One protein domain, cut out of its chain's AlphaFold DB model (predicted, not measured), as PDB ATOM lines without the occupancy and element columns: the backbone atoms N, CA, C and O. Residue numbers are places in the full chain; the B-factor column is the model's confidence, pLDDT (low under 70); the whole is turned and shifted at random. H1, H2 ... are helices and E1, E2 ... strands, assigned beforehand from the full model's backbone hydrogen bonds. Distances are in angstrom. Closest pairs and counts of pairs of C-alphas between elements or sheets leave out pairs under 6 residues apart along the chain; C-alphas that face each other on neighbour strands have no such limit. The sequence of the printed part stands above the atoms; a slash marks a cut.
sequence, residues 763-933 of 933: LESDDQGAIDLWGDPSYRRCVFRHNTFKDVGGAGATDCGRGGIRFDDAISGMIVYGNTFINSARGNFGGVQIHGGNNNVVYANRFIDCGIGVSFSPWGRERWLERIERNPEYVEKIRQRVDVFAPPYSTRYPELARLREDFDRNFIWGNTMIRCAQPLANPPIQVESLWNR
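AT A GLANCE: This is residues 763 to 933 of the 933 residues of a protein of Lentisphaerae bacterium (UniProt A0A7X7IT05). The chain is wound in stacked turns, a solenoid with three sheets as its walls: E1 E4 E7 E8 E11 E14, E2 E5 E9 E12 E15, and E3 E6 E10 E13. Between E11 and E12 it leaves the turns to make H1 to H4, an arm off to one side of the walls and on none of the sheets. The printed part has 171 residues, with fifteen strands and four helices, the helices following E11; the first wall is mixed, the other two parallel in the orders named. The class is mixed, helices and strands; the whole is compact, with a radius of gyration of the C-alphas of 15.7 A and spans of 45 by 33 by 27 A.

HOW THE PARTS SIT: The largest sheet is branched and twisted: E4, residues 801 to 808, has E1, residues 768 to 774, on one side, and E7, residues 825 to 827, and E8, residues 832 to 835, on the other. E4 bends by 117 degrees at residue 804. E1 and E4 are parallel, with N 806 and O 771 at 2.9 A; E4 and E7 are antiparallel, with N 802 and O 826 at 2.9 A. E8 is also parallel to E4, with N 833 and O 805 at 2.9 A. E11, residues 852 to 857, is parallel to E8, with N 855 and O 832 at 2.9 A, and to E14, residues 918 to 921, with N 853 and O 918 at 2.9 A. This sheet makes a sandwich, two sheets face to face, with E3, 788 to 790, E6, 820 to 822, E10, 846 to 848, and E13, 912 to 914; the strands of the one stand at 63 degrees to those of the other. Across E3 and E6, N 789 and O 820 are 2.8 A apart. The third sheet holds E2, 783 to 785, E5, 815 to 817, E9, 841 to 843, E12, 907 to 909, and E15, 928 to 930; N 784 and O 815 are 2.8 A apart. E2 runs on into E3 at 71 degrees. H1, residues 860 to 870, and H2, residues 872 to 881, touch only at the corner, closest at the C-alphas of Ile 868 and Tyr 874, 5.5 A. H3, residues 889 to 892, and H4, residues 894 to 898, only just touch, only at the corner, with 3 pairs of C-alphas within 8 A, closest at Ser 890 and Leu 896, 6.6 A. H1 has every O i to N i+4 pair within hydrogen-bond range, H2 5 of 6 and H4 0 of 1, with 2 of 2 O i to N i+3 pairs; H3 is too short for an i+4 pair.

IN THESE COORDINATES: E1 begins at C-alpha 768, (248.225, 167.376, 324.643), and is 10.3 A long; E4 is 11.7 A, E8 10.0 A and E11 13.1 A. H1 is 15.4 A long from C-alpha 860 at (251.584, 149.620, 336.955), and H2 is 11.8 A. E15 ends at C-alpha 930, (268.802, 162.913, 341.880).

THE WHOLE: The C-alphas of Gly 796 and Pro 887, the two farthest apart, are 47.6 A apart. The printed part has no cut, and no link is long. Its mean pLDDT is 88.3; residues 795, 910, 926 and 928 to 933 are under 70.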
ATOM      1  N   LEU A 763     246.715 176.090 322.801       92.44
ATOM      2  CA  LEU A 763     245.898 177.180 323.340       92.44
ATOM      3  C   LEU A 763     244.441 176.777 323.620       92.44
ATOM      4  O   LEU A 763     243.777 177.425 324.426       92.44
ATOM      5  N   GLU A 764     243.942 175.719 322.981       91.81
ATOM      6  CA  GLU A 764     242.535 175.310 323.064       91.81
ATOM      7  C   GLU A 764     242.370 173.850 323.493       91.81
ATOM      8  O   GLU A 764     241.565 173.564 324.383       91.81
ATOM      9  N   SER A 765     243.144 172.940 322.900       90.88
ATOM     10  CA  SER A 765     243.023 171.500 323.126       90.88
ATOM     11  C   SER A 765     243.413 171.088 324.541       90.88
ATOM     12  O   SER A 765     244.301 171.679 325.157       90.88
ATOM     13  N   ASP A 766     242.783 170.036 325.046       92.38
ATOM     14  CA  ASP A 766     243.213 169.336 326.258       92.38
ATOM     15  C   ASP A 766     243.973 168.044 325.914       92.38
ATOM     16  O   ASP A 766     243.981 167.629 324.757       92.38
ATOM     17  N   ASP A 767     244.600 167.430 326.916       94.38
ATOM     18  CA  ASP A 767     245.312 166.153 326.838       94.38
ATOM     19  C   ASP A 767     246.393 166.147 325.750       94.38
ATOM     20  O   ASP A 767     246.449 165.249 324.918       94.38
ATOM     21  N   GLN A 768     247.222 167.199 325.701       95.38
ATOM     22  CA  GLN A 768     248.225 167.376 324.643       95.38
ATOM     23  C   GLN A 768     249.511 168.053 325.120       95.38
ATOM     24  O   GLN A 768     249.530 168.835 326.075       95.38
ATOM     25  N   GLY A 769     250.609 167.748 324.427       97.12
ATOM     26  CA  GLY A 769     251.885 168.448 324.549       97.12
ATOM     27  C   GLY A 769     252.126 169.428 323.400       97.12
ATOM     28  O   GLY A 769     251.595 169.234 322.307       97.12
ATOM     29  N   ALA A 770     252.975 170.444 323.590       98.38
ATOM     30  CA  ALA A 770     253.501 171.217 322.459       98.38
ATOM     31  C   ALA A 770     254.247 170.303 321.472       98.38
ATOM     32  O   ALA A 770     254.137 170.476 320.258       98.38
ATOM     33  N   ILE A 771     254.936 169.286 321.994       98.62
ATOM     34  CA  ILE A 771     255.356 168.102 321.245       98.62
ATOM     35  C   ILE A 771     254.607 166.884 321.782       98.62
ATOM     36  O   ILE A 771     254.609 166.650 322.992       98.62
ATOM     37  N   ASP A 772     254.021 166.100 320.881       96.94
ATOM     38  CA  ASP A 772     253.229 164.918 321.220       96.94
ATOM     39  C   ASP A 772     253.750 163.642 320.538       96.94
ATOM     40  O   ASP A 772     254.261 163.673 319.413       96.94
ATOM     41  N   LEU A 773     253.631 162.510 321.228       97.38
ATOM     42  CA  LEU A 773     253.945 161.167 320.738       97.38
ATOM     43  C   LEU A 773     252.955 160.193 321.366       97.38
ATOM     44  O   LEU A 773     252.627 160.360 322.538       97.38
ATOM     45  N   TRP A 774     252.541 159.154 320.635       94.69
ATOM     46  CA  TRP A 774     251.470 158.275 321.103       94.69
ATOM     47  C   TRP A 774     251.703 156.779 320.859       94.69
ATOM     48  O   TRP A 774     251.948 156.337 319.735       94.69
ATOM     49  N   GLY A 775     251.512 155.973 321.905       93.44
ATOM     50  CA  GLY A 775     250.962 154.619 321.785       93.44
ATOM     51  C   GLY A 775     251.864 153.532 321.195       93.44
ATOM     52  O   GLY A 775     251.384 152.411 320.998       93.44
ATOM     53  N   ASP A 776     253.125 153.812 320.852       95.06
ATOM     54  CA  ASP A 776     254.055 152.819 320.299       95.06
ATOM     55  C   ASP A 776     255.311 152.658 321.182       95.06
ATOM     56  O   ASP A 776     256.289 153.405 321.053       95.06
ATOM     57  N   PRO A 777     255.350 151.632 322.054       93.06
ATOM     58  CA  PRO A 777     256.495 151.369 322.917       93.06
ATOM     59  C   PRO A 777     257.712 150.816 322.162       93.06
ATOM     60  O   PRO A 777     258.673 150.430 322.823       93.06
ATOM     61  N   SER A 778     257.710 150.746 320.825       94.19
ATOM     62  CA  SER A 778     258.892 150.429 320.005       94.19
ATOM     63  C   SER A 778     259.623 151.667 319.461       94.19
ATOM     64  O   SER A 778     260.725 151.533 318.913       94.19
ATOM     65  N   TYR A 779     259.066 152.874 319.620       95.75
ATOM     66  CA  TYR A 779     259.801 154.121 319.371       95.75
ATOM     67  C   TYR A 779     260.991 154.209 320.307       95.75
ATOM     68  O   TYR A 779     260.867 153.909 321.485       95.75
ATOM     69  N   ARG A 780     262.169 154.565 319.803       91.69
ATOM     70  CA  ARG A 780     263.405 154.589 320.591       91.69
ATOM     71  C   ARG A 780     264.323 155.680 320.099       91.69
ATOM     72  O   ARG A 780     264.349 155.965 318.903       91.69
ATOM     73  N   ARG A 781     265.105 156.219 321.037       87.88
ATOM     74  CA  ARG A 781     266.213 157.142 320.771       87.88
ATOM     75  C   ARG A 781     265.811 158.408 320.019       87.88
ATOM     76  O   ARG A 781     266.646 159.019 319.362       87.88
ATOM     77  N   CYS A 782     264.560 158.836 320.152       93.44
ATOM     78  CA  CYS A 782     264.203 160.192 319.766       93.44
ATOM     79  C   CYS A 782     264.779 161.163 320.804       93.44
ATOM     80  O   CYS A 782     264.619 160.957 322.014       93.44
ATOM     81  N   VAL A 783     265.473 162.192 320.326       89.25
ATOM     82  CA  VAL A 783     266.198 163.169 321.135       89.25
ATOM     83  C   VAL A 783     265.531 164.530 321.010       89.25
ATOM     84  O   VAL A 783     265.432 165.080 319.918       89.25
ATOM     85  N   PHE A 784     265.144 165.098 322.146       94.75
ATOM     86  CA  PHE A 784     264.620 166.448 322.295       94.75
ATOM     87  C   PHE A 784     265.652 167.260 323.069       94.75
ATOM     88  O   PHE A 784     265.825 167.042 324.274       94.75
ATOM     89  N   ARG A 785     266.368 168.170 322.404       84.75
ATOM     90  CA  ARG A 785     267.433 168.936 323.063       84.75
ATOM     91  C   ARG A 785     267.485 170.405 322.708       84.75
ATOM     92  O   ARG A 785     267.287 170.779 321.563       84.75
ATOM     93  N   HIS A 786     267.840 171.240 323.678       82.56
ATOM     94  CA  HIS A 786     268.066 172.671 323.444       82.56
ATOM     95  C   HIS A 786     266.886 173.402 322.798       82.56
ATOM     96  O   HIS A 786     267.093 174.424 322.160       82.56
ATOM     97  N   ASN A 787     265.668 172.885 322.942       88.81
ATOM     98  CA  ASN A 787     264.462 173.583 322.526       88.81
ATOM     99  C   ASN A 787     264.012 174.532 323.640       88.81
ATOM    100  O   ASN A 787     264.250 174.272 324.830       88.81
ATOM    101  N   THR A 788     263.321 175.592 323.243       85.06
ATOM    102  CA  THR A 788     262.649 176.515 324.150       85.06
ATOM    103  C   THR A 788     261.145 176.336 324.009       85.06
ATOM    104  O   THR A 788     260.605 176.379 322.907       85.06
ATOM    105  N   PHE A 789     260.480 176.110 325.138       93.88
ATOM    106  CA  PHE A 789     259.031 176.045 325.267       93.88
ATOM    107  C   PHE A 789     258.585 177.216 326.133       93.88
ATOM    108  O   PHE A 789     259.095 177.371 327.248       93.88
ATOM    109  N   LYS A 790     257.655 178.035 325.646       87.75
ATOM    110  CA  LYS A 790     257.145 179.191 326.390       87.75
ATOM    111  C   LYS A 790     255.627 179.279 326.279       87.75
ATOM    112  O   LYS A 790     255.078 179.123 325.202       87.75
ATOM    113  N   ASP A 791     254.942 179.529 327.390       86.75
ATOM    114  CA  ASP A 791     253.495 179.794 327.390       86.75
ATOM    115  C   ASP A 791     252.682 178.677 326.695       86.75
ATOM    116  O   ASP A 791     251.793 178.915 325.879       86.75
ATOM    117  N   VAL A 792     253.016 177.421 327.016       93.69
ATOM    118  CA  VAL A 792     252.295 176.252 326.501       93.69
ATOM    119  C   VAL A 792     251.042 176.013 327.333       93.69
ATOM    120  O   VAL A 792     251.104 175.807 328.550       93.69
ATOM    121  N   GLY A 793     249.902 175.977 326.649       89.06
ATOM    122  CA  GLY A 793     248.592 175.804 327.253       89.06
ATOM    123  C   GLY A 793     247.860 177.128 327.466       89.06
ATOM    124  O   GLY A 793     248.286 177.973 328.255       89.06
ATOM    125  N   GLY A 794     246.707 177.276 326.808       79.44
ATOM    126  CA  GLY A 794     245.887 178.489 326.896       79.44
ATOM    127  C   GLY A 794     245.229 178.708 328.261       79.44
ATOM    128  O   GLY A 794     245.246 177.838 329.138       79.44
ATOM    129  N   ALA A 795     244.622 179.883 328.441       69.12
ATOM    130  CA  ALA A 795     243.871 180.217 329.648       69.12
ATOM    131  C   ALA A 795     242.599 179.355 329.773       69.12
ATOM    132  O   ALA A 795     241.896 179.127 328.791       69.12
ATOM    133  N   GLY A 796     242.291 178.897 330.986       70.00
ATOM    134  CA  GLY A 796     241.090 178.108 331.277       70.00
ATOM    135  C   GLY A 796     241.384 176.810 332.025       70.00
ATOM    136  O   GLY A 796     242.533 176.382 332.132       70.00
ATOM    137  N   ALA A 797     240.328 176.208 332.572       70.88
ATOM    138  CA  ALA A 797     240.407 174.885 333.179       70.88
ATOM    139  C   ALA A 797     240.596 173.803 332.103       70.88
ATOM    140  O   ALA A 797     240.221 173.985 330.946       70.88
ATOM    141  N   THR A 798     241.199 172.695 332.510       81.94
ATOM    142  CA  THR A 798     241.485 171.496 331.713       81.94
ATOM    143  C   THR A 798     241.185 170.300 332.615       81.94
ATOM    144  O   THR A 798     241.477 170.361 333.815       81.94
ATOM    145  N   ASP A 799     240.581 169.254 332.053       84.44
ATOM    146  CA  ASP A 799     240.265 168.019 332.777       84.44
ATOM    147  C   ASP A 799     241.512 167.130 332.878       84.44
ATOM    148  O   ASP A 799     241.791 166.532 333.922       84.44
ATOM    149  N   CYS A 800     242.290 167.072 331.794       89.25
ATOM    150  CA  CYS A 800     243.541 166.333 331.717       89.25
ATOM    151  C   CYS A 800     244.729 167.250 332.033       89.25
ATOM    152  O   CYS A 800     245.108 167.411 333.198       89.25
ATOM    153  N   GLY A 801     245.338 167.844 331.014       93.88
ATOM    154  CA  GLY A 801     246.470 168.740 331.169       93.88
ATOM    155  C   GLY A 801     247.073 169.157 329.835       93.88
ATOM    156  O   GLY A 801     246.767 168.616 328.773       93.88
ATOM    157  N   ARG A 802     247.974 170.139 329.909       94.94
ATOM    158  CA  ARG A 802     248.743 170.644 328.768       94.94
ATOM    159  C   ARG A 802     250.200 170.805 329.185       94.94
ATOM    160  O   ARG A 802     250.469 171.430 330.211       94.94
ATOM    161  N   GLY A 803     251.120 170.220 328.427       95.75
ATOM    162  CA  GLY A 803     252.547 170.187 328.770       95.75
ATOM    163  C   GLY A 803     253.451 170.622 327.622       95.75
ATOM    164  O   GLY A 803     253.020 170.698 326.477       95.75
ATOM    165  N   GLY A 804     254.729 170.877 327.901       97.88
ATOM    166  CA  GLY A 804     255.721 171.147 326.855       97.88
ATOM    167  C   GLY A 804     255.950 169.923 325.961       97.88
ATOM    168  O   GLY A 804     255.763 169.985 324.751       97.88
ATOM    169  N   ILE A 805     256.289 168.781 326.556       98.62
ATOM    170  CA  ILE A 805     256.423 167.502 325.845       98.62
ATOM    171  C   ILE A 805     255.519 166.467 326.508       98.62
ATOM    172  O   ILE A 805     255.588 166.275 327.724       98.62
ATOM    173  N   ARG A 806     254.702 165.775 325.712       98.00
ATOM    174  CA  ARG A 806     253.842 164.684 326.173       98.00
ATOM    175  C   ARG A 806     254.254 163.369 325.524       98.00
ATOM    176  O   ARG A 806     254.293 163.240 324.303       98.00
ATOM    177  N   PHE A 807     254.555 162.395 326.369       98.00
ATOM    178  CA  PHE A 807     254.748 160.999 326.002       98.00
ATOM    179  C   PHE A 807     253.472 160.254 326.361       98.00
ATOM    180  O   PHE A 807     253.293 159.841 327.509       98.00
ATOM    181  N   ASP A 808     252.566 160.163 325.393       95.44
ATOM    182  CA  ASP A 808     251.242 159.597 325.589       95.44
ATOM    183  C   ASP A 808     251.240 158.087 325.359       95.44
ATOM    184  O   ASP A 808     251.769 157.601 324.364       95.44
ATOM    185  N   ASP A 809     250.625 157.347 326.273       94.62
ATOM    186  CA  ASP A 809     250.458 155.898 326.213       94.62
ATOM    187  C   ASP A 809     251.730 155.089 325.843       94.62
ATOM    188  O   ASP A 809     252.020 154.775 324.691       94.62
ATOM    189  N   ALA A 810     252.476 154.642 326.858       94.00
ATOM    190  CA  ALA A 810     253.586 153.683 326.731       94.00
ATOM    191  C   ALA A 810     254.807 154.120 325.896       94.00
ATOM    192  O   ALA A 810     255.725 153.318 325.680       94.00
ATOM    193  N   ILE A 811     254.878 155.382 325.480       96.19
ATOM    194  CA  ILE A 811     256.058 155.944 324.815       96.19
ATOM    195  C   ILE A 811     257.291 155.795 325.711       96.19
ATOM    196  O   ILE A 811     257.274 156.109 326.903       96.19
ATOM    197  N   SER A 812     258.354 155.228 325.139       92.12
ATOM    198  CA  SER A 812     259.471 154.673 325.903       92.12
ATOM    199  C   SER A 812     260.819 154.936 325.236       92.12
ATOM    200  O   SER A 812     260.919 154.949 324.017       92.12
ATOM    201  N   GLY A 813     261.890 155.079 326.014       88.62
ATOM    202  CA  GLY A 813     263.246 155.269 325.483       88.62
ATOM    203  C   GLY A 813     263.478 156.624 324.810       88.62
ATOM    204  O   GLY A 813     264.317 156.716 323.907       88.62
ATOM    205  N   MET A 814     262.710 157.647 325.194       93.62
ATOM    206  CA  MET A 814     262.883 159.027 324.738       93.62
ATOM    207  C   MET A 814     263.958 159.745 325.554       93.62
ATOM    208  O   MET A 814     264.181 159.436 326.725       93.62
ATOM    209  N   ILE A 815     264.608 160.735 324.947       88.38
ATOM    210  CA  ILE A 815     265.714 161.471 325.559       88.38
ATOM    211  C   ILE A 815     265.399 162.966 325.518       88.38
ATOM    212  O   ILE A 815     265.317 163.547 324.443       88.38
ATOM    213  N   VAL A 816     265.263 163.600 326.681       93.06
ATOM    214  CA  VAL A 816     264.931 165.023 326.828       93.06
ATOM    215  C   VAL A 816     266.030 165.711 327.628       93.06
ATOM    216  O   VAL A 816     266.140 165.482 328.837       93.06
ATOM    217  N   TYR A 817     266.845 166.565 327.000       83.06
ATOM    218  CA  TYR A 817     267.889 167.274 327.742       83.06
ATOM    219  C   TYR A 817     268.232 168.684 327.290       83.06
ATOM    220  O   TYR A 817     268.154 169.031 326.117       83.06
ATOM    221  N   GLY A 818     268.682 169.510 328.235       76.50
ATOM    222  CA  GLY A 818     269.154 170.858 327.925       76.50
ATOM    223  C   GLY A 818     268.084 171.773 327.329       76.50
ATOM    224  O   GLY A 818     268.453 172.767 326.710       76.50
ATOM    225  N   ASN A 819     266.798 171.427 327.462       89.31
ATOM    226  CA  ASN A 819     265.670 172.247 327.027       89.31
ATOM    227  C   ASN A 819     265.288 173.250 328.121       89.31
ATOM    228  O   ASN A 819     265.563 173.035 329.308       89.31
ATOM    229  N   THR A 820     264.612 174.321 327.718       86.75
ATOM    230  CA  THR A 820     264.072 175.333 328.628       86.75
ATOM    231  C   THR A 820     262.555 175.370 328.502       86.75
ATOM    232  O   THR A 820     262.033 175.627 327.427       86.75
ATOM    233  N   PHE A 821     261.854 175.122 329.604       94.75
ATOM    234  CA  PHE A 821     260.400 175.168 329.722       94.75
ATOM    235  C   PHE A 821     260.014 176.368 330.582       94.75
ATOM    236  O   PHE A 821     260.385 176.428 331.753       94.75
ATOM    237  N   ILE A 822     259.279 177.322 330.020       87.69
ATOM    238  CA  ILE A 822     258.836 178.549 330.687       87.69
ATOM    239  C   ILE A 822     257.316 178.550 330.674       87.69
ATOM    240  O   ILE A 822     256.718 178.526 329.601       87.69
ATOM    241  N   ASN A 823     256.675 178.535 331.846       87.19
ATOM    242  CA  ASN A 823     255.211 178.556 331.956       87.19
ATOM    243  C   ASN A 823     254.533 177.525 331.015       87.19
ATOM    244  O   ASN A 823     253.568 177.820 330.318       87.19
ATOM    245  N   SER A 824     255.099 176.316 330.943       94.06
ATOM    246  CA  SER A 824     254.739 175.287 329.951       94.06
ATOM    247  C   SER A 824     254.048 174.075 330.586       94.06
ATOM    248  O   SER A 824     254.289 172.934 330.199       94.06
ATOM    249  N   ALA A 825     253.251 174.324 331.626       92.69
ATOM    250  CA  ALA A 825     252.551 173.307 332.403       92.69
ATOM    251  C   ALA A 825     251.191 173.846 332.869       92.69
ATOM    252  O   ALA A 825     251.124 174.861 333.579       92.69
ATOM    253  N   ARG A 826     250.112 173.163 332.481       89.81
ATOM    254  CA  ARG A 826     248.722 173.464 332.860       89.81
ATOM    255  C   ARG A 826     247.971 172.178 333.207       89.81
ATOM    256  O   ARG A 826     248.229 171.118 332.637       89.81
ATOM    257  N   GLY A 827     246.994 172.290 334.106       89.81
ATOM    258  CA  GLY A 827     246.223 171.139 334.582       89.81
ATOM    259  C   GLY A 827     247.111 170.136 335.314       89.81
ATOM    260  O   GLY A 827     247.957 170.530 336.117       89.81
ATOM    261  N   ASN A 828     246.938 168.848 335.019       92.12
ATOM    262  CA  ASN A 828     247.695 167.774 335.666       92.12
ATOM    263  C   ASN A 828     249.042 167.467 334.990       92.12
ATOM    264  O   ASN A 828     249.742 166.548 335.421       92.12
ATOM    265  N   PHE A 829     249.409 168.198 333.931       95.50
ATOM    266  CA  PHE A 829     250.648 167.964 333.187       95.50
ATOM    267  C   PHE A 829     251.753 168.917 333.627       95.50
ATOM    268  O   PHE A 829     251.524 170.096 333.901       95.50
ATOM    269  N   GLY A 830     252.973 168.393 333.677       95.75
ATOM    270  CA  GLY A 830     254.192 169.163 333.816       95.75
ATOM    271  C   GLY A 830     254.748 169.620 332.477       95.75
ATOM    272  O   GLY A 830     254.226 169.284 331.414       95.75
ATOM    273  N   GLY A 831     255.865 170.347 332.539       96.75
ATOM    274  CA  GLY A 831     256.653 170.682 331.351       96.75
ATOM    275  C   GLY A 831     257.006 169.436 330.531       96.75
ATOM    276  O   GLY A 831     257.007 169.491 329.304       96.75
ATOM    277  N   VAL A 832     257.203 168.297 331.203       98.38
ATOM    278  CA  VAL A 832     257.202 166.965 330.584       98.38
ATOM    279  C   VAL A 832     256.141 166.083 331.251       98.38
ATOM    280  O   VAL A 832     256.178 165.895 332.466       98.38
ATOM    281  N   GLN A 833     255.227 165.512 330.465       97.75
ATOM    282  CA  GLN A 833     254.223 164.536 330.908       97.75
ATOM    283  C   GLN A 833     254.565 163.142 330.373       97.75
ATOM    284  O   GLN A 833     254.739 162.959 329.169       97.75
ATOM    285  N   ILE A 834     254.603 162.151 331.265       97.50
ATOM    286  CA  ILE A 834     254.896 160.747 330.953       97.50
ATOM    287  C   ILE A 834     253.681 159.881 331.319       97.50
ATOM    288  O   ILE A 834     253.416 159.621 332.496       97.50
ATOM    289  N   HIS A 835     252.904 159.460 330.316       95.56
ATOM    290  CA  HIS A 835     251.714 158.625 330.499       95.56
ATOM    291  C   HIS A 835     252.042 157.139 330.274       95.56
ATOM    292  O   HIS A 835     252.083 156.629 329.153       95.56
ATOM    293  N   GLY A 836     252.302 156.426 331.371       92.00
ATOM    294  CA  GLY A 836     252.943 155.113 331.328       92.00
ATOM    295  C   GLY A 836     254.347 155.195 330.721       92.00
ATOM    296  O   GLY A 836     255.026 156.213 330.813       92.00
ATOM    297  N   GLY A 837     254.786 154.124 330.068       89.50
ATOM    298  CA  GLY A 837     256.062 154.111 329.347       89.50
ATOM    299  C   GLY A 837     257.272 153.915 330.253       89.50
ATOM    300  O   GLY A 837     257.191 153.981 331.481       89.50
ATOM    301  N   ASN A 838     258.415 153.617 329.646       88.19
ATOM    302  CA  ASN A 838     259.641 153.365 330.383       88.19
ATOM    303  C   ASN A 838     260.900 153.816 329.657       88.19
ATOM    304  O   ASN A 838     260.914 154.113 328.470       88.19
ATOM    305  N   ASN A 839     262.001 153.837 330.390       86.88
ATOM    306  CA  ASN A 839     263.325 154.203 329.924       86.88
ATOM    307  C   ASN A 839     263.414 155.603 329.304       86.88
ATOM    308  O   ASN A 839     264.363 155.876 328.570       86.88
ATOM    309  N   ASN A 840     262.462 156.490 329.611       91.06
ATOM    310  CA  ASN A 840     262.564 157.889 329.228       91.06
ATOM    311  C   ASN A 840     263.549 158.603 330.158       91.06
ATOM    312  O   ASN A 840     263.567 158.359 331.371       91.06
ATOM    313  N   VAL A 841     264.360 159.485 329.581       86.56
ATOM    314  CA  VAL A 841     265.374 160.269 330.290       86.56
ATOM    315  C   VAL A 841     265.018 161.742 330.200       86.56
ATOM    316  O   VAL A 841     264.873 162.275 329.103       86.56
ATOM    317  N   VAL A 842     264.934 162.405 331.350       89.44
ATOM    318  CA  VAL A 842     264.773 163.859 331.456       89.44
ATOM    319  C   VAL A 842     265.947 164.400 332.264       89.44
ATOM    320  O   VAL A 842     266.020 164.208 333.480       89.44
ATOM    321  N   TYR A 843     266.886 165.061 331.588       79.44
ATOM    322  CA  TYR A 843     268.170 165.459 332.164       79.44
ATOM    323  C   TYR A 843     268.554 166.906 331.854       79.44
ATOM    324  O   TYR A 843     268.450 167.343 330.717       79.44
ATOM    325  N   ALA A 844     269.089 167.643 332.831       76.88
ATOM    326  CA  ALA A 844     269.686 168.965 332.602       76.88
ATOM    327  C   ALA A 844     268.759 169.972 331.891       76.88
ATOM    328  O   ALA A 844     269.222 170.852 331.167       76.88
ATOM    329  N   ASN A 845     267.446 169.838 332.072       83.44
ATOM    330  CA  ASN A 845     266.465 170.797 331.579       83.44
ATOM    331  C   ASN A 845     266.205 171.874 332.633       83.44
ATOM    332  O   ASN A 845     266.383 171.652 333.833       83.44
ATOM    333  N   ARG A 846     265.743 173.037 332.178       83.06
ATOM    334  CA  ARG A 846     265.311 174.140 333.037       83.06
ATOM    335  C   ARG A 846     263.795 174.238 332.976       83.06
ATOM    336  O   ARG A 846     263.254 174.435 331.897       83.06
ATOM    337  N   PHE A 847     263.130 174.143 334.117       90.06
ATOM    338  CA  PHE A 847     261.697 174.389 334.251       90.06
ATOM    339  C   PHE A 847     261.513 175.674 335.049       90.06
ATOM    340  O   PHE A 847     262.017 175.788 336.162       90.06
ATOM    341  N   ILE A 848     260.846 176.659 334.462       83.69
ATOM    342  CA  ILE A 848     260.696 178.010 335.001       83.69
ATOM    343  C   ILE A 848     259.207 178.327 335.030       83.69
ATOM    344  O   ILE A 848     258.535 178.216 334.005       83.69
ATOM    345  N   ASP A 849     258.679 178.680 336.200       84.81
ATOM    346  CA  ASP A 849     257.263 179.034 336.392       84.81
ATOM    347  C   ASP A 849     256.280 177.953 335.889       84.81
ATOM    348  O   ASP A 849     255.135 178.226 335.535       84.81
ATOM    349  N   CYS A 850     256.724 176.696 335.839       88.69
ATOM    350  CA  CYS A 850     255.872 175.563 335.491       88.69
ATOM    351  C   CYS A 850     255.159 175.066 336.751       88.69
ATOM    352  O   CYS A 850     255.824 174.770 337.743       88.69
ATOM    353  N   GLY A 851     253.827 174.929 336.716       89.19
ATOM    354  CA  GLY A 851     253.065 174.389 337.850       89.19
ATOM    355  C   GLY A 851     253.612 173.034 338.313       89.19
ATOM    356  O   GLY A 851     253.887 172.848 339.500       89.19
ATOM    357  N   ILE A 852     253.869 172.141 337.353       94.38
ATOM    358  CA  ILE A 852     254.584 170.882 337.558       94.38
ATOM    359  C   ILE A 852     255.817 170.846 336.637       94.38
ATOM    360  O   ILE A 852     255.736 171.225 335.469       94.38
ATOM    361  N   GLY A 853     256.967 170.397 337.144       93.12
ATOM    362  CA  GLY A 853     258.169 170.167 336.335       93.12
ATOM    363  C   GLY A 853     258.006 168.942 335.435       93.12
ATOM    364  O   GLY A 853     257.861 169.068 334.219       93.12
ATOM    365  N   VAL A 854     257.966 167.754 336.045       96.50
ATOM    366  CA  VAL A 854     257.677 166.486 335.355       96.50
ATOM    367  C   VAL A 854     256.497 165.783 336.020       96.50
ATOM    368  O   VAL A 854     256.475 165.601 337.236       96.50
ATOM    369  N   SER A 855     255.516 165.363 335.237       96.62
ATOM    370  CA  SER A 855     254.337 164.642 335.719       96.62
ATOM    371  C   SER A 855     254.271 163.235 335.143       96.62
ATOM    372  O   SER A 855     254.751 162.960 334.041       96.62
ATOM    373  N   PHE A 856     253.648 162.340 335.903       96.12
ATOM    374  CA  PHE A 856     253.473 160.949 335.527       96.12
ATOM    375  C   PHE A 856     252.012 160.524 335.633       96.12
ATOM    376  O   PHE A 856     251.253 160.979 336.490       96.12
ATOM    377  N   SER A 857     251.641 159.564 334.797       94.88
ATOM    378  CA  SER A 857     250.424 158.771 334.959       94.88
ATOM    379  C   SER A 857     250.798 157.289 334.880       94.88
ATOM    380  O   SER A 857     250.716 156.700 333.801       94.88
ATOM    381  N   PRO A 858     251.280 156.693 335.988       93.44
ATOM    382  CA  PRO A 858     251.786 155.322 335.991       93.44
ATOM    383  C   PRO A 858     250.712 154.308 335.612       93.44
ATOM    384  O   PRO A 858     249.549 154.446 335.999       93.44
ATOM    385  N   TRP A 859     251.100 153.260 334.892       94.00
ATOM    386  CA  TRP A 859     250.179 152.183 334.519       94.00
ATOM    387  C   TRP A 859     250.201 151.015 335.499       94.00
ATOM    388  O   TRP A 859     249.209 150.300 335.642       94.00
ATOM    389  N   GLY A 860     251.322 150.816 336.183       92.00
ATOM    390  CA  GLY A 860     251.584 149.620 336.955       92.00
ATOM    391  C   GLY A 860     251.736 148.378 336.075       92.00
ATOM    392  O   GLY A 860     251.472 148.356 334.870       92.00
ATOM    393  N   ARG A 861     252.162 147.289 336.717       92.00
ATOM    394  CA  ARG A 861     252.506 146.033 336.040       92.00
ATOM    395  C   ARG A 861     251.348 145.431 335.253       92.00
ATOM    396  O   ARG A 861     251.550 144.936 334.151       92.00
ATOM    397  N   GLU A 862     250.161 145.415 335.853       94.44
ATOM    398  CA  GLU A 862     249.001 144.715 335.304       94.44
ATOM    399  C   GLU A 862     248.545 145.344 333.988       94.44
ATOM    400  O   GLU A 862     248.519 144.651 332.971       94.44
ATOM    401  N   ARG A 863     248.285 146.662 333.979       94.75
ATOM    402  CA  ARG A 863     247.914 147.396 332.760       94.75
ATOM    403  C   ARG A 863     249.021 147.322 331.713       94.75
ATOM    404  O   ARG A 863     248.723 147.129 330.542       94.75
ATOM    405  N   TRP A 864     250.290 147.435 332.111       94.12
ATOM    406  CA  TRP A 864     251.407 147.337 331.170       94.12
ATOM    407  C   TRP A 864     251.460 145.984 330.452       94.12
ATOM    408  O   TRP A 864     251.495 145.944 329.223       94.12
ATOM    409  N   LEU A 865     251.431 144.875 331.202       94.44
ATOM    410  CA  LEU A 865     251.464 143.527 330.627       94.44
ATOM    411  C   LEU A 865     250.202 143.217 329.818       94.44
ATOM    412  O   LEU A 865     250.300 142.602 328.760       94.44
ATOM    413  N   GLU A 866     249.029 143.673 330.265       94.81
ATOM    414  CA  GLU A 866     247.800 143.579 329.473       94.81
ATOM    415  C   GLU A 866     247.983 144.245 328.105       94.81
ATOM    416  O   GLU A 866     247.735 143.606 327.079       94.81
ATOM    417  N   ARG A 867     248.533 145.465 328.071       93.12
ATOM    418  CA  ARG A 867     248.771 146.187 326.820       93.12
ATOM    419  C   ARG A 867     249.788 145.483 325.930       93.12
ATOM    420  O   ARG A 867     249.454 145.136 324.805       93.12
ATOM    421  N   ILE A 868     251.002 145.209 326.403       92.19
ATOM    422  CA  ILE A 868     252.061 144.695 325.513       92.19
ATOM    423  C   ILE A 868     251.911 143.209 325.145       92.19
ATOM    424  O   ILE A 868     252.535 142.756 324.184       92.19
ATOM    425  N   GLU A 869     251.131 142.424 325.901       92.88
ATOM    426  CA  GLU A 869     250.985 140.978 325.659       92.88
ATOM    427  C   GLU A 869     249.624 140.571 325.100       92.88
ATOM    428  O   GLU A 869     249.541 139.533 324.442       92.88
ATOM    429  N   ARG A 870     248.561 141.334 325.384       94.62
ATOM    430  CA  ARG A 870     247.181 140.927 325.071       94.62
ATOM    431  C   ARG A 870     246.442 141.918 324.191       94.62
ATOM    432  O   ARG A 870     245.585 141.482 323.426       94.62
ATOM    433  N   ASN A 871     246.758 143.211 324.263       96.06
ATOM    434  CA  ASN A 871     246.124 144.191 323.393       96.06
ATOM    435  C   ASN A 871     246.608 144.000 321.939       96.06
ATOM    436  O   ASN A 871     247.807 144.145 321.677       96.06
ATOM    437  N   PRO A 872     245.709 143.702 320.980       96.25
ATOM    438  CA  PRO A 872     246.106 143.382 319.611       96.25
ATOM    439  C   PRO A 872     246.913 144.486 318.925       96.25
ATOM    440  O   PRO A 872     247.853 144.178 318.202       96.25
ATOM    441  N   GLU A 873     246.595 145.756 319.189       95.25
ATOM    442  CA  GLU A 873     247.259 146.900 318.560       95.25
ATOM    443  C   GLU A 873     248.728 147.009 318.992       95.25
ATOM    444  O   GLU A 873     249.627 147.174 318.169       95.25
ATOM    445  N   TYR A 874     248.992 146.871 320.289       95.00
ATOM    446  CA  TYR A 874     250.348 146.937 320.836       95.00
ATOM    447  C   TYR A 874     251.172 145.712 320.439       95.00
ATOM    448  O   TYR A 874     252.342 145.847 320.075       95.00
ATOM    449  N   VAL A 875     250.560 144.523 320.456       95.19
ATOM    450  CA  VAL A 875     251.197 143.285 319.988       95.19
ATOM    451  C   VAL A 875     251.561 143.390 318.506       95.19
ATOM    452  O   VAL A 875     252.666 143.003 318.123       95.19
ATOM    453  N   GLU A 876     250.673 143.944 317.676       95.62
ATOM    454  CA  GLU A 876     250.953 144.225 316.267       95.62
ATOM    455  C   GLU A 876     252.133 145.197 316.132       95.62
ATOM    456  O   GLU A 876     253.090 144.885 315.423       95.62
ATOM    457  N   LYS A 877     252.124 146.329 316.852       94.81
ATOM    458  CA  LYS A 877     253.208 147.327 316.815       94.81
ATOM    459  C   LYS A 877     254.576 146.712 317.135       94.81
ATOM    460  O   LYS A 877     255.510 146.913 316.366       94.81
ATOM    461  N   ILE A 878     254.692 145.920 318.206       94.19
ATOM    462  CA  ILE A 878     255.996 145.429 318.692       94.19
ATOM    463  C   ILE A 878     256.444 144.068 318.137       94.19
ATOM    464  O   ILE A 878     257.606 143.709 318.324       94.19
ATOM    465  N   ARG A 879     255.549 143.275 317.525       93.44
ATOM    466  CA  ARG A 879     255.896 141.950 316.959       93.44
ATOM    467  C   ARG A 879     255.689 141.820 315.452       93.44
ATOM    468  O   ARG A 879     256.247 140.900 314.865       93.44
ATOM    469  N   GLN A 880     254.836 142.647 314.843       92.31
ATOM    470  CA  GLN A 880     254.419 142.482 313.442       92.31
ATOM    471  C   GLN A 880     254.801 143.678 312.565       92.31
ATOM    472  O   GLN A 880     255.334 143.497 311.467       92.31
ATOM    473  N   ARG A 881     254.544 144.911 313.027       93.50
ATOM    474  CA  ARG A 881     255.025 146.119 312.339       93.50
ATOM    475  C   ARG A 881     256.540 146.146 312.380       93.50
ATOM    476  O   ARG A 881     257.161 146.278 311.331       93.50
ATOM    477  N   VAL A 882     257.094 145.928 313.567       94.50
ATOM    478  CA  VAL A 882     258.510 145.650 313.809       94.50
ATOM    479  C   VAL A 882     258.621 144.449 314.744       94.50
ATOM    480  O   VAL A 882     257.663 144.150 315.450       94.50
ATOM    481  N   ASP A 883     259.758 143.754 314.755       94.38
ATOM    482  CA  ASP A 883     260.041 142.717 315.755       94.38
ATOM    483  C   ASP A 883     261.073 143.247 316.748       94.38
ATOM    484  O   ASP A 883     262.275 143.237 316.481       94.38
ATOM    485  N   VAL A 884     260.599 143.721 317.903       94.00
ATOM    486  CA  VAL A 884     261.475 144.303 318.931       94.00
ATOM    487  C   VAL A 884     262.425 143.287 319.577       94.00
ATOM    488  O   VAL A 884     263.368 143.686 320.263       94.00
ATOM    489  N   PHE A 885     262.193 141.985 319.376       92.12
ATOM    490  CA  PHE A 885     262.983 140.902 319.965       92.12
ATOM    491  C   PHE A 885     264.014 140.310 318.990       92.12
ATOM    492  O   PHE A 885     264.870 139.530 319.416       92.12
ATOM    493  N   ALA A 886     263.998 140.717 317.718       94.38
ATOM    494  CA  ALA A 886     264.959 140.302 316.699       94.38
ATOM    495  C   ALA A 886     265.831 141.475 316.204       94.38
ATOM    496  O   ALA A 886     265.457 142.644 316.349       94.38
ATOM    497  N   PRO A 887     267.016 141.208 315.620       95.38
ATOM    498  CA  PRO A 887     267.767 142.233 314.903       95.38
ATOM    499  C   PRO A 887     266.943 142.821 313.736       95.38
ATOM    500  O   PRO A 887     266.221 142.072 313.078       95.38
ATOM    501  N   PRO A 888     267.059 144.133 313.447       95.81
ATOM    502  CA  PRO A 888     268.028 145.066 314.027       95.81
ATOM    503  C   PRO A 888     267.621 145.650 315.392       95.81
ATOM    504  O   PRO A 888     268.485 146.184 316.089       95.81
ATOM    505  N   TYR A 889     266.361 145.522 315.823       95.06
ATOM    506  CA  TYR A 889     265.860 146.132 317.063       95.06
ATOM    507  C   TYR A 889     266.546 145.605 318.320       95.06
ATOM    508  O   TYR A 889     267.036 146.405 319.110       95.06
ATOM    509  N   SER A 890     266.639 144.285 318.497       92.44
ATOM    510  CA  SER A 890     267.230 143.707 319.715       92.44
ATOM    511  C   SER A 890     268.723 144.002 319.868       92.44
ATOM    512  O   SER A 890     269.260 143.946 320.972       92.44
ATOM    513  N   THR A 891     269.398 144.338 318.764       90.94
ATOM    514  CA  THR A 891     270.809 144.747 318.759       90.94
ATOM    515  C   THR A 891     270.957 146.254 318.944       90.94
ATOM    516  O   THR A 891     271.806 146.693 319.716       90.94
ATOM    517  N   ARG A 892     270.140 147.065 318.255       88.94
ATOM    518  CA  ARG A 892     270.221 148.530 318.340       88.94
ATOM    519  C   ARG A 892     269.652 149.056 319.657       88.94
ATOM    520  O   ARG A 892     270.229 149.993 320.192       88.94
ATOM    521  N   TYR A 893     268.587 148.452 320.185       90.81
ATOM    522  CA  TYR A 893     267.856 148.858 321.394       90.81
ATOM    523  C   TYR A 893     267.758 147.690 322.400       90.81
ATOM    524  O   TYR A 893     266.675 147.129 322.614       90.81
ATOM    525  N   PRO A 894     268.879 147.261 323.006       87.00
ATOM    526  CA  PRO A 894     268.919 146.076 323.869       87.00
ATOM    527  C   PRO A 894     267.977 146.155 325.086       87.00
ATOM    528  O   PRO A 894     267.546 145.124 325.602       87.00
ATOM    529  N   GLU A 895     267.590 147.355 325.523       84.12
ATOM    530  CA  GLU A 895     266.613 147.572 326.593       84.12
ATOM    531  C   GLU A 895     265.217 146.999 326.286       84.12
ATOM    532  O   GLU A 895     264.472 146.664 327.210       84.12
ATOM    533  N   LEU A 896     264.865 146.806 325.006       89.25
ATOM    534  CA  LEU A 896     263.601 146.175 324.602       89.25
ATOM    535  C   LEU A 896     263.487 144.718 325.074       89.25
ATOM    536  O   LEU A 896     262.375 144.238 325.300       89.25
ATOM    537  N   ALA A 897     264.609 144.031 325.317       85.88
ATOM    538  CA  ALA A 897     264.597 142.680 325.880       85.88
ATOM    539  C   ALA A 897     263.953 142.627 327.280       85.88
ATOM    540  O   ALA A 897     263.430 141.589 327.684       85.88
ATOM    541  N   ARG A 898     263.947 143.755 328.007       86.06
ATOM    542  CA  ARG A 898     263.434 143.877 329.381       86.06
ATOM    543  C   ARG A 898     262.089 144.600 329.461       86.06
ATOM    544  O   ARG A 898     261.662 145.007 330.539       86.06
ATOM    545  N   LEU A 899     261.365 144.699 328.340       86.69
ATOM    546  CA  LEU A 899     260.069 145.386 328.258       86.69
ATOM    547  C   LEU A 899     259.031 144.866 329.276       86.69
ATOM    548  O   LEU A 899     258.155 145.613 329.685       86.69
ATOM    549  N   ARG A 900     259.135 143.604 329.716       87.38
ATOM    550  CA  ARG A 900     258.254 142.989 330.732       87.38
ATOM    551  C   ARG A 900     258.581 143.370 332.179       87.38
ATOM    552  O   ARG A 900     257.764 143.129 333.065       87.38
ATOM    553  N   GLU A 901     259.780 143.885 332.423       84.75
ATOM    554  CA  GLU A 901     260.335 144.085 333.766       84.75
ATOM    555  C   GLU A 901     260.347 145.557 334.172       84.75
ATOM    556  O   GLU A 901     259.955 145.880 335.288       84.75
ATOM    557  N   ASP A 902     260.774 146.442 333.271       79.75
ATOM    558  CA  ASP A 902     261.059 147.847 333.582       79.75
ATOM    559  C   ASP A 902     259.840 148.770 333.329       79.75
ATOM    560  O   ASP A 902     260.008 149.894 332.875       79.75
ATOM    561  N   PHE A 903     258.597 148.321 333.526       85.62
ATOM    562  CA  PHE A 903     257.405 149.172 333.324       85.62
ATOM    563  C   PHE A 903     257.419 150.394 334.261       85.62
ATOM    564  O   PHE A 903     257.830 150.285 335.411       85.62
ATOM    565  N   ASP A 904     256.978 151.559 333.777       86.62
ATOM    566  CA  ASP A 904     256.990 152.843 334.506       86.62
ATOM    567  C   ASP A 904     258.377 153.331 334.991       86.62
ATOM    568  O   ASP A 904     258.481 154.390 335.620       86.62
ATOM    569  N   ARG A 905     259.469 152.613 334.695       87.69
ATOM    570  CA  ARG A 905     260.824 152.998 335.098       87.69
ATOM    571  C   ARG A 905     261.326 154.142 334.233       87.69
ATOM    572  O   ARG A 905     261.587 153.944 333.054       87.69
ATOM    573  N   ASN A 906     261.507 155.323 334.810       87.88
ATOM    574  CA  ASN A 906     261.956 156.522 334.099       87.88
ATOM    575  C   ASN A 906     263.032 157.247 334.911       87.88
ATOM    576  O   ASN A 906     263.126 157.067 336.128       87.88
ATOM    577  N   PHE A 907     263.844 158.059 334.238       82.00
ATOM    578  CA  PHE A 907     265.036 158.632 334.846       82.00
ATOM    579  C   PHE A 907     265.054 160.152 334.777       82.00
ATOM    580  O   PHE A 907     265.083 160.731 333.690       82.00
ATOM    581  N   ILE A 908     265.065 160.792 335.948       84.50
ATOM    582  CA  ILE A 908     264.925 162.243 336.076       84.50
ATOM    583  C   ILE A 908     266.031 162.781 336.985       84.50
ATOM    584  O   ILE A 908     265.945 162.661 338.204       84.50
ATOM    585  N   TRP A 909     267.074 163.398 336.438       74.88
ATOM    586  CA  TRP A 909     268.172 163.923 337.261       74.88
ATOM    587  C   TRP A 909     268.738 165.230 336.709       74.88
ATOM    588  O   TRP A 909     268.540 165.565 335.545       74.88
ATOM    589  N   GLY A 910     269.423 166.007 337.549       69.31
ATOM    590  CA  GLY A 910     270.162 167.205 337.124       69.31
ATOM    591  C   GLY A 910     269.324 168.328 336.494       69.31
ATOM    592  O   GLY A 910     269.898 169.232 335.899       69.31
ATOM    593  N   ASN A 911     267.991 168.277 336.582       78.69
ATOM    594  CA  ASN A 911     267.113 169.336 336.085       78.69
ATOM    595  C   ASN A 911     267.023 170.477 337.108       78.69
ATOM    596  O   ASN A 911     266.985 170.231 338.313       78.69
ATOM    597  N   THR A 912     266.931 171.711 336.623       79.81
ATOM    598  CA  THR A 912     266.760 172.909 337.451       79.81
ATOM    599  C   THR A 912     265.292 173.319 337.468       79.81
ATOM    600  O   THR A 912     264.693 173.512 336.411       79.81
ATOM    601  N   MET A 913     264.728 173.483 338.662       83.19
ATOM    602  CA  MET A 913     263.332 173.870 338.878       83.19
ATOM    603  C   MET A 913     263.297 175.266 339.507       83.19
ATOM    604  O   MET A 913     263.743 175.448 340.635       83.19
ATOM    605  N   ILE A 914     262.783 176.260 338.790       78.50
ATOM    606  CA  ILE A 914     262.723 177.659 339.226       78.50
ATOM    607  C   ILE A 914     261.254 178.039 339.370       78.50
ATOM    608  O   ILE A 914     260.531 178.115 338.379       78.50
ATOM    609  N   ARG A 915     260.818 178.295 340.612       80.62
ATOM    610  CA  ARG A 915     259.427 178.664 340.943       80.62
ATOM    611  C   ARG A 915     258.384 177.662 340.422       80.62
ATOM    612  O   ARG A 915     257.269 178.031 340.068       80.62
ATOM    613  N   CYS A 916     258.741 176.382 340.408       83.81
ATOM    614  CA  CYS A 916     257.787 175.310 340.164       83.81
ATOM    615  C   CYS A 916     257.066 174.938 341.459       83.81
ATOM    616  O   CYS A 916     257.722 174.708 342.474       83.81
ATOM    617  N   ALA A 917     255.733 174.844 341.430       85.31
ATOM    618  CA  ALA A 917     254.968 174.453 342.615       85.31
ATOM    619  C   ALA A 917     255.240 172.990 342.999       85.31
ATOM    620  O   ALA A 917     255.324 172.662 344.182       85.31
ATOM    621  N   GLN A 918     255.410 172.119 342.000       90.00
ATOM    622  CA  GLN A 918     255.759 170.713 342.191       90.00
ATOM    623  C   GLN A 918     256.864 170.296 341.207       90.00
ATOM    624  O   GLN A 918     256.637 170.286 340.000       90.00
ATOM    625  N   PRO A 919     258.064 169.907 341.676       87.00
ATOM    626  CA  PRO A 919     259.101 169.367 340.794       87.00
ATOM    627  C   PRO A 919     258.663 168.085 340.073       87.00
ATOM    628  O   PRO A 919     258.884 167.951 338.870       87.00
ATOM    629  N   LEU A 920     258.015 167.173 340.807       90.38
ATOM    630  CA  LEU A 920     257.446 165.924 340.305       90.38
ATOM    631  C   LEU A 920     255.989 165.770 340.751       90.38
ATOM    632  O   LEU A 920     255.686 166.045 341.913       90.38
ATOM    633  N   ALA A 921     255.136 165.229 339.881       92.81
ATOM    634  CA  ALA A 921     253.780 164.800 340.233       92.81
ATOM    635  C   ALA A 921     253.557 163.312 339.909       92.81
ATOM    636  O   ALA A 921     253.875 162.856 338.812       92.81
ATOM    637  N   ASN A 922     252.987 162.573 340.867       89.88
ATOM    638  CA  ASN A 922     252.640 161.144 340.772       89.88
ATOM    639  C   ASN A 922     253.776 160.182 340.338       89.88
ATOM    640  O   ASN A 922     253.511 159.262 339.558       89.88
ATOM    641  N   PRO A 923     255.031 160.336 340.810       87.88
ATOM    642  CA  PRO A 923     256.119 159.473 340.362       87.88
ATOM    643  C   PRO A 923     255.872 158.000 340.752       87.88
ATOM    644  O   PRO A 923     255.517 157.722 341.902       87.88
ATOM    645  N   PRO A 924     256.078 157.036 339.836       81.44
ATOM    646  CA  PRO A 924     256.037 155.616 340.172       81.44
ATOM    647  C   PRO A 924     257.196 155.209 341.094       81.44
ATOM    648  O   PRO A 924     258.221 155.883 341.179       81.44
ATOM    649  N   ILE A 925     257.071 154.043 341.743       72.06
ATOM    650  CA  ILE A 925     258.104 153.487 342.645       72.06
ATOM    651  C   ILE A 925     259.465 153.340 341.937       72.06
ATOM    652  O   ILE A 925     260.509 153.423 342.575       72.06
ATOM    653  N   GLN A 926     259.453 153.120 340.621       66.50
ATOM    654  CA  GLN A 926     260.642 152.854 339.810       66.50
ATOM    655  C   GLN A 926     261.254 154.120 339.174       66.50
ATOM    656  O   GLN A 926     262.006 154.006 338.207       66.50
ATOM    657  N   VAL A 927     260.958 155.325 339.682       70.12
ATOM    658  CA  VAL A 927     261.656 156.549 339.245       70.12
ATOM    659  C   VAL A 927     262.976 156.701 339.983       70.12
ATOM    660  O   VAL A 927     263.013 156.866 341.202       70.12
ATOM    661  N   GLU A 928     264.067 156.725 339.226       68.94
ATOM    662  CA  GLU A 928     265.369 157.129 339.743       68.94
ATOM    663  C   GLU A 928     265.497 158.648 339.596       68.94
ATOM    664  O   GLU A 928     265.467 159.173 338.478       68.94
ATOM    665  N   SER A 929     265.616 159.361 340.724       59.06
ATOM    666  CA  SER A 929     265.818 160.809 340.711       59.06
ATOM    667  C   SER A 929     266.920 161.291 341.650       59.06
ATOM    668  O   SER A 929     267.045 160.823 342.780       59.06
ATOM    669  N   LEU A 930     267.729 162.231 341.153       45.88
ATOM    670  CA  LEU A 930     268.802 162.913 341.880       45.88
ATOM    671  C   LEU A 930     268.707 164.413 341.584       45.88
ATOM    672  O   LEU A 930     268.820 164.839 340.430       45.88
ATOM    673  N   TRP A 931     268.484 165.201 342.634       45.03
ATOM    674  CA  TRP A 931     268.273 166.644 342.558       45.03
ATOM    675  C   TRP A 931     269.408 167.368 343.274       45.03
ATOM    676  O   TRP A 931     269.687 167.055 344.433       45.03
ATOM    677  N   ASN A 932     269.999 168.373 342.630       34.97
ATOM    678  CA  ASN A 932     270.685 169.425 343.374       34.97
ATOM    679  C   ASN A 932     269.613 170.469 343.693       34.97
ATOM    680  O   ASN A 932     268.912 170.921 342.787       34.97
ATOM    681  N   ARG A 933     269.409 170.696 344.993       30.09
ATOM    682  CA  ARG A 933     268.400 171.620 345.520       30.09
ATOM    683  C   ARG A 933     268.635 173.044 345.050       30.09
ATOM    684  O   ARG A 933     269.819 173.401 344.871       30.09
TER     685      ARG A 933